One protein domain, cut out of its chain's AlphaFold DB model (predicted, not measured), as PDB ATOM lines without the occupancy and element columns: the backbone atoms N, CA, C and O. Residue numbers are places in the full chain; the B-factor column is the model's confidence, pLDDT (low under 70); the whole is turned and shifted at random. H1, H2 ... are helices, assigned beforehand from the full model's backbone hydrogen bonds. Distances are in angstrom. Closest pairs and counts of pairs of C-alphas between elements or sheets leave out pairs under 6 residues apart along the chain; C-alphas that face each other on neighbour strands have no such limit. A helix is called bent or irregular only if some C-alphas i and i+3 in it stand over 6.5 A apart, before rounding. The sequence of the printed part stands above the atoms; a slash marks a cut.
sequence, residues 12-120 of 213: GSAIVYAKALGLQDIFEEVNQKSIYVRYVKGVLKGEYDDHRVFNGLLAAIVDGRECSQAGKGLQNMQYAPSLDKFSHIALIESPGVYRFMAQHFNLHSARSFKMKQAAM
ATOM      1  N   GLY A  12      27.153  43.503  31.012       70.56
ATOM      2  CA  GLY A  12      26.133  43.799  30.006       70.56
ATOM      3  C   GLY A  12      26.759  44.126  28.653       70.56
ATOM      4  O   GLY A  12      26.493  43.443  27.664       70.56
ATOM      5  N   SER A  13      27.674  45.094  28.631       69.75
ATOM      6  CA  SER A  13      28.425  45.497  27.438       69.75
ATOM      7  C   SER A  13      29.242  44.353  26.835       69.75
ATOM      8  O   SER A  13      29.266  44.190  25.619       69.75
ATOM      9  N   ALA A  14      29.857  43.503  27.664       64.56
ATOM     10  CA  ALA A  14      30.590  42.331  27.183       64.56
ATOM     11  C   ALA A  14      29.673  41.298  26.501       64.56
ATOM     12  O   ALA A  14      30.059  40.716  25.490       64.56
ATOM     13  N   ILE A  15      28.453  41.090  27.013       68.88
ATOM     14  CA  ILE A  15      27.454  40.197  26.406       68.88
ATOM     15  C   ILE A  15      26.906  40.794  25.105       68.88
ATOM     16  O   ILE A  15      26.754  40.069  24.124       68.88
ATOM     17  N   VAL A  16      26.624  42.099  25.070       71.44
ATOM     18  CA  VAL A  16      26.177  42.799  23.852       71.44
ATOM     19  C   VAL A  16      27.255  42.732  22.773       71.44
ATOM     20  O   VAL A  16      26.963  42.364  21.639       71.44
ATOM     21  N   TYR A  17      28.509  42.996  23.137       66.12
ATOM     22  CA  TYR A  17      29.648  42.895  22.230       66.12
ATOM     23  C   TYR A  17      29.873  41.456  21.746       66.12
ATOM     24  O   TYR A  17      30.024  41.236  20.552       66.12
ATOM     25  N   ALA A  18      29.800  40.455  22.631       62.19
ATOM     26  CA  ALA A  18      29.907  39.046  22.246       62.19
ATOM     27  C   ALA A  18      28.779  38.598  21.297       62.19
ATOM     28  O   ALA A  18      29.027  37.815  20.385       62.19
ATOM     29  N   LYS A  19      27.558  39.123  21.471       63.50
ATOM     30  CA  LYS A  19      26.436  38.907  20.540       63.50
ATOM     31  C   LYS A  19      26.643  39.613  19.195       63.50
ATOM     32  O   LYS A  19      26.142  39.134  18.185       63.50
ATOM     33  N   ALA A  20      27.357  40.738  19.182       64.12
ATOM     34  CA  ALA A  20      27.560  41.577  18.002       64.12
ATOM     35  C   ALA A  20      28.850  41.274  17.218       64.12
ATOM     36  O   ALA A  20      28.942  41.667  16.057       64.12
ATOM     37  N   LEU A  21      29.815  40.554  17.807       59.28
ATOM     38  CA  LEU A  21      31.165  40.345  17.263       59.28
ATOM     39  C   LEU A  21      31.188  39.740  15.845       59.28
ATOM     40  O   LEU A  21      32.117  40.001  15.097       59.28
ATOM     41  N   GLY A  22      30.174  38.951  15.472       61.81
ATOM     42  CA  GLY A  22      30.015  38.398  14.116       61.81
ATOM     43  C   GLY A  22      28.916  39.062  13.279       61.81
ATOM     44  O   GLY A  22      28.737  38.729  12.112       61.81
ATOM     45  N   LEU A  23      28.149  39.983  13.871       65.50
ATOM     46  CA  LEU A  23      27.116  40.756  13.177       65.50
ATOM     47  C   LEU A  23      27.692  42.023  12.541       65.50
ATOM     48  O   LEU A  23      27.100  42.551  11.604       65.50
ATOM     49  N   GLN A  24      28.832  42.504  13.039       62.91
ATOM     50  CA  GLN A  24      29.476  43.727  12.567       62.91
ATOM     51  C   GLN A  24      29.740  43.669  11.053       62.91
ATOM     52  O   GLN A  24      29.273  44.549  10.331       62.91
ATOM     53  N   ASP A  25      30.292  42.554  10.565       62.50
ATOM     54  CA  ASP A  25      30.531  42.299   9.138       62.50
ATOM     55  C   ASP A  25      29.237  42.315   8.299       62.50
ATOM     56  O   ASP A  25      29.246  42.692   7.132       62.50
ATOM     57  N   ILE A  26      28.085  41.944   8.867       64.88
ATOM     58  CA  ILE A  26      26.790  41.935   8.157       64.88
ATOM     59  C   ILE A  26      26.201  43.352   8.044       64.88
ATOM     60  O   ILE A  26      25.475  43.651   7.089       64.88
ATOM     61  N   PHE A  27      26.490  44.222   9.015       64.38
ATOM     62  CA  PHE A  27      25.926  45.572   9.105       64.38
ATOM     63  C   PHE A  27      26.798  46.664   8.470       64.38
ATOM     64  O   PHE A  27      26.277  47.754   8.213       64.38
ATOM     65  N   GLU A  28      28.063  46.375   8.150       70.06
ATOM     66  CA  GLU A  28      28.929  47.267   7.371       70.06
ATOM     67  C   GLU A  28      28.269  47.687   6.045       70.06
ATOM     68  O   GLU A  28      27.771  46.854   5.284       70.06
ATOM     69  N   GLU A  29      28.280  48.991   5.734       62.09
ATOM     70  CA  GLU A  29      27.636  49.562   4.536       62.09
ATOM     71  C   GLU A  29      28.101  48.908   3.227       62.09
ATOM     72  O   GLU A  29      27.316  48.751   2.288       62.09
ATOM     73  N   VAL A  30      29.359  48.462   3.185       63.62
ATOM     74  CA  VAL A  30      29.952  47.750   2.045       63.62
ATOM     75  C   VAL A  30      29.219  46.427   1.785       63.62
ATOM     76  O   VAL A  30      28.932  46.087   0.634       63.62
ATOM     77  N   ASN A  31      28.819  45.723   2.846       66.19
ATOM     78  CA  ASN A  31      28.142  44.431   2.771       66.19
ATOM     79  C   ASN A  31      26.620  44.559   2.633       66.19
ATOM     80  O   ASN A  31      25.971  43.619   2.175       66.19
ATOM     81  N   GLN A  32      26.031  45.731   2.890       69.12
ATOM     82  CA  GLN A  32      24.591  45.952   2.682       69.12
ATOM     83  C   GLN A  32      24.158  45.825   1.213       69.12
ATOM     84  O   GLN A  32      23.016  45.450   0.938       69.12
ATOM     85  N   LYS A  33      25.063  46.088   0.258       77.94
ATOM     86  CA  LYS A  33      24.817  45.870  -1.180       77.94
ATOM     87  C   LYS A  33      24.993  44.408  -1.605       77.94
ATOM     88  O   LYS A  33      24.556  44.031  -2.697       77.94
ATOM     89  N   SER A  34      25.597  43.575  -0.755       85.31
ATOM     90  CA  SER A  34      25.815  42.158  -1.037       85.31
ATOM     91  C   SER A  34      24.488  41.441  -1.283       85.31
ATOM     92  O   SER A  34      23.502  41.637  -0.566       85.31
ATOM     93  N   ILE A  35      24.450  40.587  -2.309       86.94
ATOM     94  CA  ILE A  35      23.287  39.733  -2.588       86.94
ATOM     95  C   ILE A  35      22.970  38.826  -1.392       86.94
ATOM     96  O   ILE A  35      21.801  38.624  -1.085       86.94
ATOM     97  N   TYR A  36      23.989  38.364  -0.660       86.31
ATOM     98  CA  TYR A  36      23.827  37.460   0.480       86.31
ATOM     99  C   TYR A  36      23.156  38.144   1.675       86.31
ATOM    100  O   TYR A  36      22.222  37.595   2.250       86.31
ATOM    101  N   VAL A  37      23.564  39.373   2.012       85.19
ATOM    102  CA  VAL A  37      22.947  40.145   3.108       85.19
ATOM    103  C   VAL A  37      21.501  40.509   2.770       85.19
ATOM    104  O   VAL A  37      20.624  40.412   3.628       85.19
ATOM    105  N   ARG A  38      21.226  40.884   1.514       85.25
ATOM    106  CA  ARG A  38      19.854  41.130   1.043       85.25
ATOM    107  C   ARG A  38      19.001  39.866   1.093       85.25
ATOM    108  O   ARG A  38      17.885  39.929   1.595       85.25
ATOM    109  N   TYR A  39      19.547  38.734   0.652       89.00
ATOM    110  CA  TYR A  39      18.861  37.446   0.702       89.00
ATOM    111  C   TYR A  39      18.510  37.054   2.141       89.00
ATOM    112  O   TYR A  39      17.348  36.787   2.422       89.00
ATOM    113  N   VAL A  40      19.464  37.113   3.079       88.00
ATOM    114  CA  VAL A  40      19.209  36.810   4.501       88.00
ATOM    115  C   VAL A  40      18.132  37.726   5.079       88.00
ATOM    116  O   VAL A  40      17.213  37.244   5.737       88.00
ATOM    117  N   LYS A  41      18.191  39.037   4.804       85.62
ATOM    118  CA  LYS A  41      17.146  39.981   5.235       85.62
ATOM    119  C   LYS A  41      15.773  39.614   4.666       85.62
ATOM    120  O   LYS A  41      14.801  39.673   5.410       85.62
ATOM    121  N   GLY A  42      15.696  39.235   3.391       88.56
ATOM    122  CA  GLY A  42      14.446  38.809   2.760       88.56
ATOM    123  C   GLY A  42      13.913  37.497   3.340       88.56
ATOM    124  O   GLY A  42      12.735  37.418   3.667       88.56
ATOM    125  N   VAL A  43      14.778  36.503   3.587       89.94
ATOM    126  CA  VAL A  43      14.395  35.237   4.243       89.94
ATOM    127  C   VAL A  43      13.842  35.494   5.644       89.94
ATOM    128  O   VAL A  43      12.780  34.985   5.979       89.94
ATOM    129  N   LEU A  44      14.507  36.330   6.450       87.81
ATOM    130  CA  LEU A  44      14.038  36.672   7.801       87.81
ATOM    131  C   LEU A  44      12.703  37.431   7.806       87.81
ATOM    132  O   LEU A  44      11.992  37.412   8.807       87.81
ATOM    133  N   LYS A  45      12.369  38.105   6.704       90.69
ATOM    134  CA  LYS A  45      11.086  38.785   6.500       90.69
ATOM    135  C   LYS A  45      10.012  37.897   5.859       90.69
ATOM    136  O   LYS A  45       8.893  38.368   5.694       90.69
ATOM    137  N   GLY A  46      10.340  36.660   5.478       91.00
ATOM    138  CA  GLY A  46       9.433  35.758   4.757       91.00
ATOM    139  C   GLY A  46       9.249  36.096   3.271       91.00
ATOM    140  O   GLY A  46       8.396  35.518   2.607       91.00
ATOM    141  N   GLU A  47      10.057  36.999   2.701       93.19
ATOM    142  CA  GLU A  47       9.941  37.426   1.292       93.19
ATOM    143  C   GLU A  47      10.207  36.278   0.298       93.19
ATOM    144  O   GLU A  47       9.851  36.377  -0.874       93.19
ATOM    145  N   TYR A  48      10.824  35.181   0.755       92.75
ATOM    146  CA  TYR A  48      11.168  34.022  -0.070       92.75
ATOM    147  C   TYR A  48      10.447  32.727   0.322       92.75
ATOM    148  O   TYR A  48      10.876  31.654  -0.105       92.75
ATOM    149  N   ASP A  49       9.365  32.783   1.102       90.62
ATOM    150  CA  ASP A  49       8.654  31.585   1.586       90.62
ATOM    151  C   ASP A  49       8.077  30.717   0.453       90.62
ATOM    152  O   ASP A  49       7.963  29.492   0.582       90.62
ATOM    153  N   ASP A  50       7.791  31.327  -0.698       93.12
ATOM    154  CA  ASP A  50       7.325  30.631  -1.899       93.12
ATOM    155  C   ASP A  50       8.459  29.927  -2.665       93.12
ATOM    156  O   ASP A  50       8.232  28.945  -3.374       93.12
ATOM    157  N   HIS A  51       9.719  30.326  -2.459       93.50
ATOM    158  CA  HIS A  51      10.894  29.735  -3.112       93.50
ATOM    159  C   HIS A  51      11.390  28.464  -2.399       93.50
ATOM    160  O   HIS A  51      12.587  28.245  -2.196       93.50
ATOM    161  N   ARG A  52      10.458  27.575  -2.039       94.44
ATOM    162  CA  ARG A  52      10.688  26.418  -1.152       94.44
ATOM    163  C   ARG A  52      11.738  25.430  -1.651       94.44
ATOM    164  O   ARG A  52      12.396  24.787  -0.836       94.44
ATOM    165  N   VAL A  53      11.870  25.246  -2.964       95.19
ATOM    166  CA  VAL A  53      12.883  24.339  -3.539       95.19
ATOM    167  C   VAL A  53      14.277  24.937  -3.373       95.19
ATOM    168  O   VAL A  53      15.180  24.253  -2.903       95.19
ATOM    169  N   PHE A  54      14.439  26.223  -3.694       94.31
ATOM    170  CA  PHE A  54      15.715  26.921  -3.563       94.31
ATOM    171  C   PHE A  54      16.150  27.040  -2.098       94.31
ATOM    172  O   PHE A  54      17.290  26.723  -1.773       94.31
ATOM    173  N   ASN A  55      15.233  27.405  -1.199       93.81
ATOM    174  CA  ASN A  55      15.533  27.473   0.233       93.81
ATOM    175  C   ASN A  55      15.924  26.092   0.788       93.81
ATOM    176  O   ASN A  55      16.879  25.980   1.552       93.81
ATOM    177  N   GLY A  56      15.236  25.029   0.354       94.62
ATOM    178  CA  GLY A  56      15.601  23.656   0.702       94.62
ATOM    179  C   GLY A  56      16.978  23.249   0.174       94.62
ATOM    180  O   GLY A  56      17.729  22.579   0.877       94.62
ATOM    181  N   LEU A  57      17.329  23.674  -1.044       95.25
ATOM    182  CA  LEU A  57      18.648  23.441  -1.636       95.25
ATOM    183  C   LEU A  57      19.748  24.139  -0.837       95.25
ATOM    184  O   LEU A  57      20.777  23.530  -0.553       95.25
ATOM    185  N   LEU A  58      19.521  25.396  -0.453       93.62
ATOM    186  CA  LEU A  58      20.462  26.146   0.367       93.62
ATOM    187  C   LEU A  58      20.680  25.462   1.721       93.62
ATOM    188  O   LEU A  58      21.829  25.275   2.115       93.62
ATOM    189  N   ALA A  59      19.602  25.035   2.386       92.75
ATOM    190  CA  ALA A  59      19.686  24.286   3.639       92.75
ATOM    191  C   ALA A  59      20.526  23.007   3.478       92.75
ATOM    192  O   ALA A  59      21.485  22.811   4.214       92.75
ATOM    193  N   ALA A  60      20.271  22.203   2.440       93.88
ATOM    194  CA  ALA A  60      21.047  20.989   2.169       93.88
ATOM    195  C   ALA A  60      22.545  21.266   1.915       93.88
ATOM    196  O   ALA A  60      23.417  20.476   2.295       93.88
ATOM    197  N   ILE A  61      22.877  22.390   1.270       93.12
ATOM    198  CA  ILE A  61      24.270  22.809   1.064       93.12
ATOM    199  C   ILE A  61      24.939  23.155   2.400       93.12
ATOM    200  O   ILE A  61      26.062  22.708   2.649       93.12
ATOM    201  N   VAL A  62      24.256  23.923   3.254       91.50
ATOM    202  CA  VAL A  62      24.754  24.321   4.580       91.50
ATOM    203  C   VAL A  62      24.927  23.095   5.479       91.50
ATOM    204  O   VAL A  62      26.040  22.849   5.948       91.50
ATOM    205  N   ASP A  63      23.894  22.265   5.612       90.75
ATOM    206  CA  ASP A  63      23.905  21.059   6.447       90.75
ATOM    207  C   ASP A  63      25.003  20.079   6.016       90.75
ATOM    208  O   ASP A  63      25.719  19.506   6.841       90.75
ATOM    209  N   GLY A  64      25.201  19.901   4.706       90.19
ATOM    210  CA  GLY A  64      26.257  19.023   4.210       90.19
ATOM    211  C   GLY A  64      27.667  19.573   4.450       90.19
ATOM    212  O   GLY A  64      28.607  18.792   4.643       90.19
ATOM    213  N   ARG A  65      27.835  20.902   4.512       89.38
ATOM    214  CA  ARG A  65      29.104  21.524   4.917       89.38
ATOM    215  C   ARG A  65      29.380  21.298   6.399       89.38
ATOM    216  O   ARG A  65      30.506  20.938   6.737       89.38
ATOM    217  N   GLU A  66      28.376  21.447   7.258       88.94
ATOM    218  CA  GLU A  66      28.490  21.147   8.691       88.94
ATOM    219  C   GLU A  66      28.815  19.667   8.933       88.94
ATOM    220  O   GLU A  66      29.730  19.347   9.696       88.94
ATOM    221  N   CYS A  67      28.147  18.754   8.218       87.44
ATOM    222  CA  CYS A  67      28.462  17.326   8.263       87.44
ATOM    223  C   CYS A  67      29.925  17.068   7.886       87.44
ATOM    224  O   CYS A  67      30.637  16.373   8.612       87.44
ATOM    225  N   SER A  68      30.391  17.686   6.797       87.75
ATOM    226  CA  SER A  68      31.772  17.543   6.327       87.75
ATOM    227  C   SER A  68      32.787  18.087   7.338       87.75
ATOM    228  O   SER A  68      33.802  17.444   7.596       87.75
ATOM    229  N   GLN A  69      32.504  19.237   7.959       88.44
ATOM    230  CA  GLN A  69      33.341  19.815   9.020       88.44
ATOM    231  C   GLN A  69      33.404  18.920  10.263       88.44
ATOM    232  O   GLN A  69      34.444  18.841  10.912       88.44
ATOM    233  N   ALA A  70      32.320  18.205  10.564       88.62
ATOM    234  CA  ALA A  70      32.263  17.218  11.638       88.62
ATOM    235  C   ALA A  70      32.889  15.857  11.264       88.62
ATOM    236  O   ALA A  70      32.811  14.919  12.060       88.62
ATOM    237  N   GLY A  71      33.461  15.711  10.062       88.31
ATOM    238  CA  GLY A  71      34.016  14.446   9.568       88.31
ATOM    239  C   GLY A  71      32.959  13.375   9.268       88.31
ATOM    240  O   GLY A  71      33.284  12.191   9.205       88.31
ATOM    241  N   LYS A  72      31.690  13.766   9.107       87.75
ATOM    242  CA  LYS A  72      30.564  12.874   8.803       87.75
ATOM    243  C   LYS A  72      30.239  12.923   7.309       87.75
ATOM    244  O   LYS A  72      30.272  13.979   6.685       87.75
ATOM    245  N   GLY A  73      29.873  11.778   6.735       83.50
ATOM    246  CA  GLY A  73      29.267  11.740   5.399       83.50
ATOM    247  C   GLY A  73      27.832  12.287   5.404       83.50
ATOM    248  O   GLY A  73      27.239  12.470   6.462       83.50
ATOM    249  N   LEU A  74      27.228  12.452   4.224       84.38
ATOM    250  CA  LEU A  74      25.838  12.929   4.048       84.38
ATOM    251  C   LEU A  74      24.759  11.891   4.437       84.38
ATOM    252  O   LEU A  74      23.614  11.952   3.984       84.38
ATOM    253  N   GLN A  75      25.126  10.880   5.223       79.25
ATOM    254  CA  GLN A  75      24.201   9.842   5.666       79.25
ATOM    255  C   GLN A  75      23.233  10.432   6.698       79.25
ATOM    256  O   GLN A  75      23.646  11.179   7.579       79.25
ATOM    257  N   ASN A  76      21.947  10.083   6.595       81.75
ATOM    258  CA  ASN A  76      20.868  10.560   7.474       81.75
ATOM    259  C   ASN A  76      20.619  12.080   7.462       81.75
ATOM    260  O   ASN A  76      19.901  12.579   8.330       81.75
ATOM    261  N   MET A  77      21.163  12.808   6.481       87.62
ATOM    262  CA  MET A  77      20.827  14.217   6.283       87.62
ATOM    263  C   MET A  77      19.334  14.354   5.969       87.62
ATOM    264  O   MET A  77      18.781  13.574   5.186       87.62
ATOM    265  N   GLN A  78      18.688  15.325   6.606       87.62
ATOM    266  CA  GLN A  78      17.279  15.621   6.388       87.62
ATOM    267  C   GLN A  78      17.138  16.595   5.224       87.62
ATOM    268  O   GLN A  78      17.944  17.503   5.057       87.62
ATOM    269  N   TYR A  79      16.105  16.395   4.413       92.12
ATOM    270  CA  TYR A  79      15.848  17.212   3.236       92.12
ATOM    271  C   TYR A  79      14.490  17.882   3.362       92.12
ATOM    272  O   TYR A  79      13.515  17.260   3.792       92.12
ATOM    273  N   ALA A  80      14.411  19.143   2.943       93.94
ATOM    274  CA  ALA A  80      13.139  19.844   2.864       93.94
ATOM    275  C   ALA A  80      12.172  19.085   1.925       93.94
ATOM    276  O   ALA A  80      12.583  18.701   0.826       93.94
ATOM    277  N   PRO A  81      10.883  18.914   2.284       94.38
ATOM    278  CA  PRO A  81       9.933  18.149   1.466       94.38
ATOM    279  C   PRO A  81       9.772  18.667   0.030       94.38
ATOM    280  O   PRO A  81       9.536  17.892  -0.893       94.38
ATOM    281  N   SER A  82       9.897  19.982  -0.170       94.69
ATOM    282  CA  SER A  82       9.885  20.628  -1.488       94.69
ATOM    283  C   SER A  82      11.059  20.181  -2.355       94.69
ATOM    284  O   SER A  82      10.867  19.834  -3.519       94.69
ATOM    285  N   LEU A  83      12.264  20.168  -1.781       95.25
ATOM    286  CA  LEU A  83      13.471  19.720  -2.461       95.25
ATOM    287  C   LEU A  83      13.415  18.215  -2.735       95.25
ATOM    288  O   LEU A  83      13.708  17.816  -3.852       95.25
ATOM    289  N   ASP A  84      12.988  17.396  -1.767       94.12
ATOM    290  CA  ASP A  84      12.901  15.936  -1.937       94.12
ATOM    291  C   ASP A  84      11.981  15.560  -3.110       94.12
ATOM    292  O   ASP A  84      12.372  14.789  -3.988       94.12
ATOM    293  N   LYS A  85      10.796  16.184  -3.192       93.75
ATOM    294  CA  LYS A  85       9.864  16.002  -4.318       93.75
ATOM    295  C   LYS A  85      10.466  16.463  -5.644       93.75
ATOM    296  O   LYS A  85      10.406  15.727  -6.624       93.75
ATOM    297  N   PHE A  86      11.060  17.657  -5.676       94.75
ATOM    298  CA  PHE A  86      11.699  18.192  -6.880       94.75
ATOM    299  C   PHE A  86      12.828  17.277  -7.372       94.75
ATOM    300  O   PHE A  86      12.894  16.947  -8.552       94.75
ATOM    301  N   SER A  87      13.684  16.819  -6.461       95.00
ATOM    302  CA  SER A  87      14.775  15.894  -6.750       95.00
ATOM    303  C   SER A  87      14.271  14.551  -7.273       95.00
ATOM    304  O   SER A  87      14.847  14.015  -8.218       95.00
ATOM    305  N   HIS A  88      13.184  14.019  -6.707       95.00
ATOM    306  CA  HIS A  88      12.587  12.775  -7.188       95.00
ATOM    307  C   HIS A  88      12.039  12.926  -8.611       95.00
ATOM    308  O   HIS A  88      12.346  12.089  -9.458       95.00
ATOM    309  N   ILE A  89      11.316  14.013  -8.900       94.62
ATOM    310  CA  ILE A  89      10.815  14.319 -10.252       94.62
ATOM    311  C   ILE A  89      11.985  14.476 -11.227       94.62
ATOM    312  O   ILE A  89      12.021  13.803 -12.250       94.62
ATOM    313  N   ALA A  90      12.995  15.280 -10.887       95.38
ATOM    314  CA  ALA A  90      14.164  15.492 -11.739       95.38
ATOM    315  C   ALA A  90      14.915  14.184 -12.051       95.38
ATOM    316  O   ALA A  90      15.395  13.994 -13.169       95.38
ATOM    317  N   LEU A  91      14.998  13.263 -11.083       96.44
ATOM    318  CA  LEU A  91      15.579  11.937 -11.288       96.44
ATOM    319  C   LEU A  91      14.747  11.071 -12.247       96.44
ATOM    320  O   LEU A  91      15.343  10.303 -13.001       96.44
ATOM    321  N   ILE A  92      13.414  11.163 -12.205       94.56
ATOM    322  CA  ILE A  92      12.517  10.440 -13.122       94.56
ATOM    323  C   ILE A  92      12.651  10.999 -14.541       94.56
ATOM    324  O   ILE A  92      12.861  10.228 -15.473       94.56
ATOM    325  N   GLU A  93      12.590  12.324 -14.686       96.00
ATOM    326  CA  GLU A  93      12.653  13.018 -15.978       96.00
ATOM    327  C   GLU A  93      14.001  12.811 -16.680       96.00
ATOM    328  O   GLU A  93      14.068  12.487 -17.865       96.00
ATOM    329  N   SER A  94      15.111  12.986 -15.952       96.44
ATOM    330  CA  SER A  94      16.448  12.800 -16.516       96.44
ATOM    331  C   SER A  94      17.458  12.330 -15.469       96.44
ATOM    332  O   SER A  94      18.125  13.138 -14.807       96.44
ATOM    333  N   PRO A  95      17.697  11.008 -15.374       95.06
ATOM    334  CA  PRO A  95      18.704  10.465 -14.471       95.06
ATOM    335  C   PRO A  95      20.120  10.986 -14.741       95.06
ATOM    336  O   PRO A  95      20.940  11.040 -13.826       95.06
ATOM    337  N   GLY A  96      20.434  11.323 -15.997       95.19
ATOM    338  CA  GLY A  96      21.734  11.869 -16.390       95.19
ATOM    339  C   GLY A  96      21.969  13.259 -15.808       95.19
ATOM    340  O   GLY A  96      22.966  13.469 -15.117       95.19
ATOM    341  N   VAL A  97      21.016  14.170 -16.024       94.62
ATOM    342  CA  VAL A  97      21.070  15.537 -15.485       94.62
ATOM    343  C   VAL A  97      21.040  15.511 -13.962       94.62
ATOM    344  O   VAL A  97      21.838  16.193 -13.326       94.62
ATOM    345  N   TYR A  98      20.206  14.657 -13.364       96.31
ATOM    346  CA  TYR A  98      20.147  14.525 -11.913       96.31
ATOM    347  C   TYR A  98      21.493  14.111 -11.302       96.31
ATOM    348  O   TYR A  98      21.921  14.677 -10.298       96.31
ATOM    349  N   ARG A  99      22.197  13.144 -11.911       94.38
ATOM    350  CA  ARG A  99      23.531  12.732 -11.442       94.38
ATOM    351  C   ARG A  99      24.541  13.869 -11.520       94.38
ATOM    352  O   ARG A  99      25.326  14.013 -10.593       94.38
ATOM    353  N   PHE A 100      24.511  14.657 -12.593       94.19
ATOM    354  CA  PHE A 100      25.357  15.841 -12.724       94.19
ATOM    355  C   PHE A 100      25.032  16.883 -11.643       94.19
ATOM    356  O   PHE A 100      25.919  17.344 -10.933       94.19
ATOM    357  N   MET A 101      23.750  17.182 -11.422       93.31
ATOM    358  CA  MET A 101      23.313  18.091 -10.357       93.31
ATOM    359  C   MET A 101      23.759  17.622  -8.966       93.31
ATOM    360  O   MET A 101      24.266  18.420  -8.183       93.31
ATOM    361  N   ALA A 102      23.633  16.328  -8.668       92.06
ATOM    362  CA  ALA A 102      24.025  15.743  -7.385       92.06
ATOM    363  C   ALA A 102      25.545  15.768  -7.117       92.06
ATOM    364  O   ALA A 102      25.965  15.475  -6.003       92.06
ATOM    365  N   GLN A 103      26.379  16.101  -8.112       90.50
ATOM    366  CA  GLN A 103      27.814  16.348  -7.904       90.50
ATOM    367  C   GLN A 103      28.090  17.751  -7.354       90.50
ATOM    368  O   GLN A 103      29.095  17.958  -6.679       90.50
ATOM    369  N   HIS A 104      27.214  18.710  -7.651       89.88
ATOM    370  CA  HIS A 104      27.361  20.108  -7.241       89.88
ATOM    371  C   HIS A 104      26.492  20.465  -6.037       89.88
ATOM    372  O   HIS A 104      26.786  21.405  -5.301       89.88
ATOM    373  N   PHE A 105      25.420  19.711  -5.842       90.12
ATOM    374  CA  PHE A 105      24.443  19.915  -4.794       90.12
ATOM    375  C   PHE A 105      24.417  18.689  -3.886       90.12
ATOM    376  O   PHE A 105      24.438  17.559  -4.371       90.12
ATOM    377  N   ASN A 106      24.316  18.905  -2.573       91.56
ATOM    378  CA  ASN A 106      24.179  17.838  -1.580       91.56
ATOM    379  C   ASN A 106      22.779  17.204  -1.675       91.56
ATOM    380  O   ASN A 106      21.970  17.412  -0.785       91.56
ATOM    381  N   LEU A 107      22.459  16.517  -2.776       92.50
ATOM    382  CA  LEU A 107      21.153  15.907  -3.050       92.50
ATOM    383  C   LEU A 107      21.113  14.431  -2.648       92.50
ATOM    384  O   LEU A 107      22.138  13.756  -2.520       92.50
ATOM    385  N   HIS A 108      19.899  13.889  -2.545       89.56
ATOM    386  CA  HIS A 108      19.702  12.457  -2.361       89.56
ATOM    387  C   HIS A 108      20.352  11.640  -3.483       89.56
ATOM    388  O   HIS A 108      20.278  11.969  -4.668       89.56
ATOM    389  N   SER A 109      20.916  10.490  -3.122       89.19
ATOM    390  CA  SER A 109      21.353   9.519  -4.120       89.19
ATOM    391  C   SER A 109      20.153   8.846  -4.793       89.19
ATOM    392  O   SER A 109      19.122   8.598  -4.164       89.19
ATOM    393  N   ALA A 110      20.315   8.436  -6.054       91.31
ATOM    394  CA  ALA A 110      19.299   7.643  -6.753       91.31
ATOM    395  C   ALA A 110      18.942   6.347  -5.995       91.31
ATOM    396  O   ALA A 110      17.797   5.899  -6.015       91.31
ATOM    397  N   ARG A 111      19.911   5.760  -5.276       91.31
ATOM    398  CA  ARG A 111      19.685   4.600  -4.405       91.31
ATOM    399  C   ARG A 111      18.716   4.919  -3.267       91.31
ATOM    400  O   ARG A 111      17.861   4.089  -2.977       91.31
ATOM    401  N   SER A 112      18.825   6.096  -2.653       90.12
ATOM    402  CA  SER A 112      17.921   6.519  -1.578       90.12
ATOM    403  C   SER A 112      16.471   6.561  -2.063       90.12
ATOM    404  O   SER A 112      15.600   5.959  -1.436       90.12
ATOM    405  N   PHE A 113      16.223   7.138  -3.244       92.06
ATOM    406  CA  PHE A 113      14.888   7.126  -3.845       92.06
ATOM    407  C   PHE A 113      14.395   5.723  -4.190       92.06
ATOM    408  O   PHE A 113      13.231   5.421  -3.945       92.06
ATOM    409  N   LYS A 114      15.260   4.838  -4.700       90.75
ATOM    410  CA  LYS A 114      14.880   3.437  -4.952       90.75
ATOM    411  C   LYS A 114      14.477   2.705  -3.673       90.75
ATOM    412  O   LYS A 114      13.533   1.927  -3.708       90.75
ATOM    413  N   MET A 115      15.160   2.957  -2.558       90.50
ATOM    414  CA  MET A 115      14.791   2.375  -1.264       90.50
ATOM    415  C   MET A 115      13.451   2.917  -0.761       90.50
ATOM    416  O   MET A 115      12.606   2.125  -0.359       90.50
ATOM    417  N   LYS A 116      13.223   4.238  -0.855       87.94
ATOM    418  CA  LYS A 116      11.923   4.853  -0.530       87.94
ATOM    419  C   LYS A 116      10.797   4.235  -1.374       87.94
ATOM    420  O   LYS A 116       9.781   3.836  -0.825       87.94
ATOM    421  N   GLN A 117      11.005   4.085  -2.685       87.44
ATOM    422  CA  GLN A 117      10.033   3.464  -3.595       87.44
ATOM    423  C   GLN A 117       9.799   1.981  -3.298       87.44
ATOM    424  O   GLN A 117       8.674   1.513  -3.388       87.44
ATOM    425  N   ALA A 118      10.840   1.231  -2.935       86.00
ATOM    426  CA  ALA A 118      10.702  -0.184  -2.602       86.00
ATOM    427  C   ALA A 118       9.873  -0.423  -1.329       86.00
ATOM    428  O   ALA A 118       9.288  -1.495  -1.202       86.00
ATOM    429  N   ALA A 119       9.834   0.556  -0.419       84.88
ATOM    430  CA  ALA A 119       9.000   0.539   0.779       84.88
ATOM    431  C   ALA A 119       7.558   1.020   0.527       84.88
ATOM    432  O   ALA A 119       6.704   0.847   1.393       84.88
ATOM    433  N   MET A 120       7.279   1.637  -0.627       80.94
ATOM    434  CA  MET A 120       5.916   2.014  -1.002       80.94
ATOM    435  C   MET A 120       5.127   0.785  -1.479       80.94
ATOM    436  O   MET A 120       5.727  -0.152  -2.021       80.94
TER     437      MET A 120
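What this domain is: This is residues 12 to 120 of the 213 residues of an uncharacterized protein of Heterobasidion irregulare (strain TC 32-1) (UniProt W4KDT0). A loose string of helices, with H1 to H4 making an arm at one end of the long axis and H5 to H8 a more gathered part at the other. In that part the first turns of the longest helix, H5, meet H6 in an L-like corner, H7 folds back on the end half of H6, and H8 lies near H6; residues 12 to 24 and 115 to 120 stick out at the two ends. The printed part has 109 residues with eight named helices, H1 to H8 in order along the chain, and no named strand; the class is all helix. It is loose, with a radius of gyration of the C-alphas of 18.1 A, and elongated, spanning 57 by 30 by 24 A.

Where its parts are: H1 is residues 12 to 20, 12.3 A long, beginning at C-alpha 12 at (26.133, 43.799, 30.006). H2, residues 24 to 27, and H3, residues 29 to 32, have four residues each and measure 5.3 A and 5.1 A. H4, residues 35 to 44, is 14.2 A long. H5, residues 52 to 69, is 25.7 A long and begins at C-alpha 52 at (10.688, 26.418, -1.152). H6, residues 81 to 93, is 18.4 A long, and H7, residues 95 to 104, is 14.8 A long. H8, residues 110 to 118, is 12.3 A long and ends at C-alpha 118 at (10.702, -0.184, -2.602).

How they stand to each other: H1 and H2 meet only through their link. H2 and H4 are close but not clearly touching, their closest C-alphas, of Ile 26 and Val 37, being 6.6 A apart. H4 and H5 are apart. H5, with residues 52 to 57 alone, touches residues 81 to 86 of H6; the closest C-alphas, of Val 53 and Leu 83, are 4.8 A apart, and the lines are about perpendicular at 83 degrees. H6, with residues 87 to 91 alone, touches H7 at a steep tilt of 45 degrees, opposite ways, closest at the C-alphas of Leu 91 and Tyr 98, 5.3 A. H6 and H8 are close but not clearly touching, with the C-alphas of His 88 and Phe 113 closest at 7.0 A. H7 and H8 are only just apart, 8.1 A at their closest C-alphas. In H1, H4, H5, H6 and H8 every O i to N i+4 pair is within hydrogen-bond range, in H7 5 of 6; H2 and H3 are too short for such a pair.

The domain as a whole: The two C-alphas farthest apart, of Ser 13 and Ala 118, are 57.5 A apart. The printed part has no cut. The link from H5 to H6, 11 residues, is long. The mean pLDDT of the printed part is 85.8; residues 13 to 15, 17 to 27 and 29 to 32 are under 70.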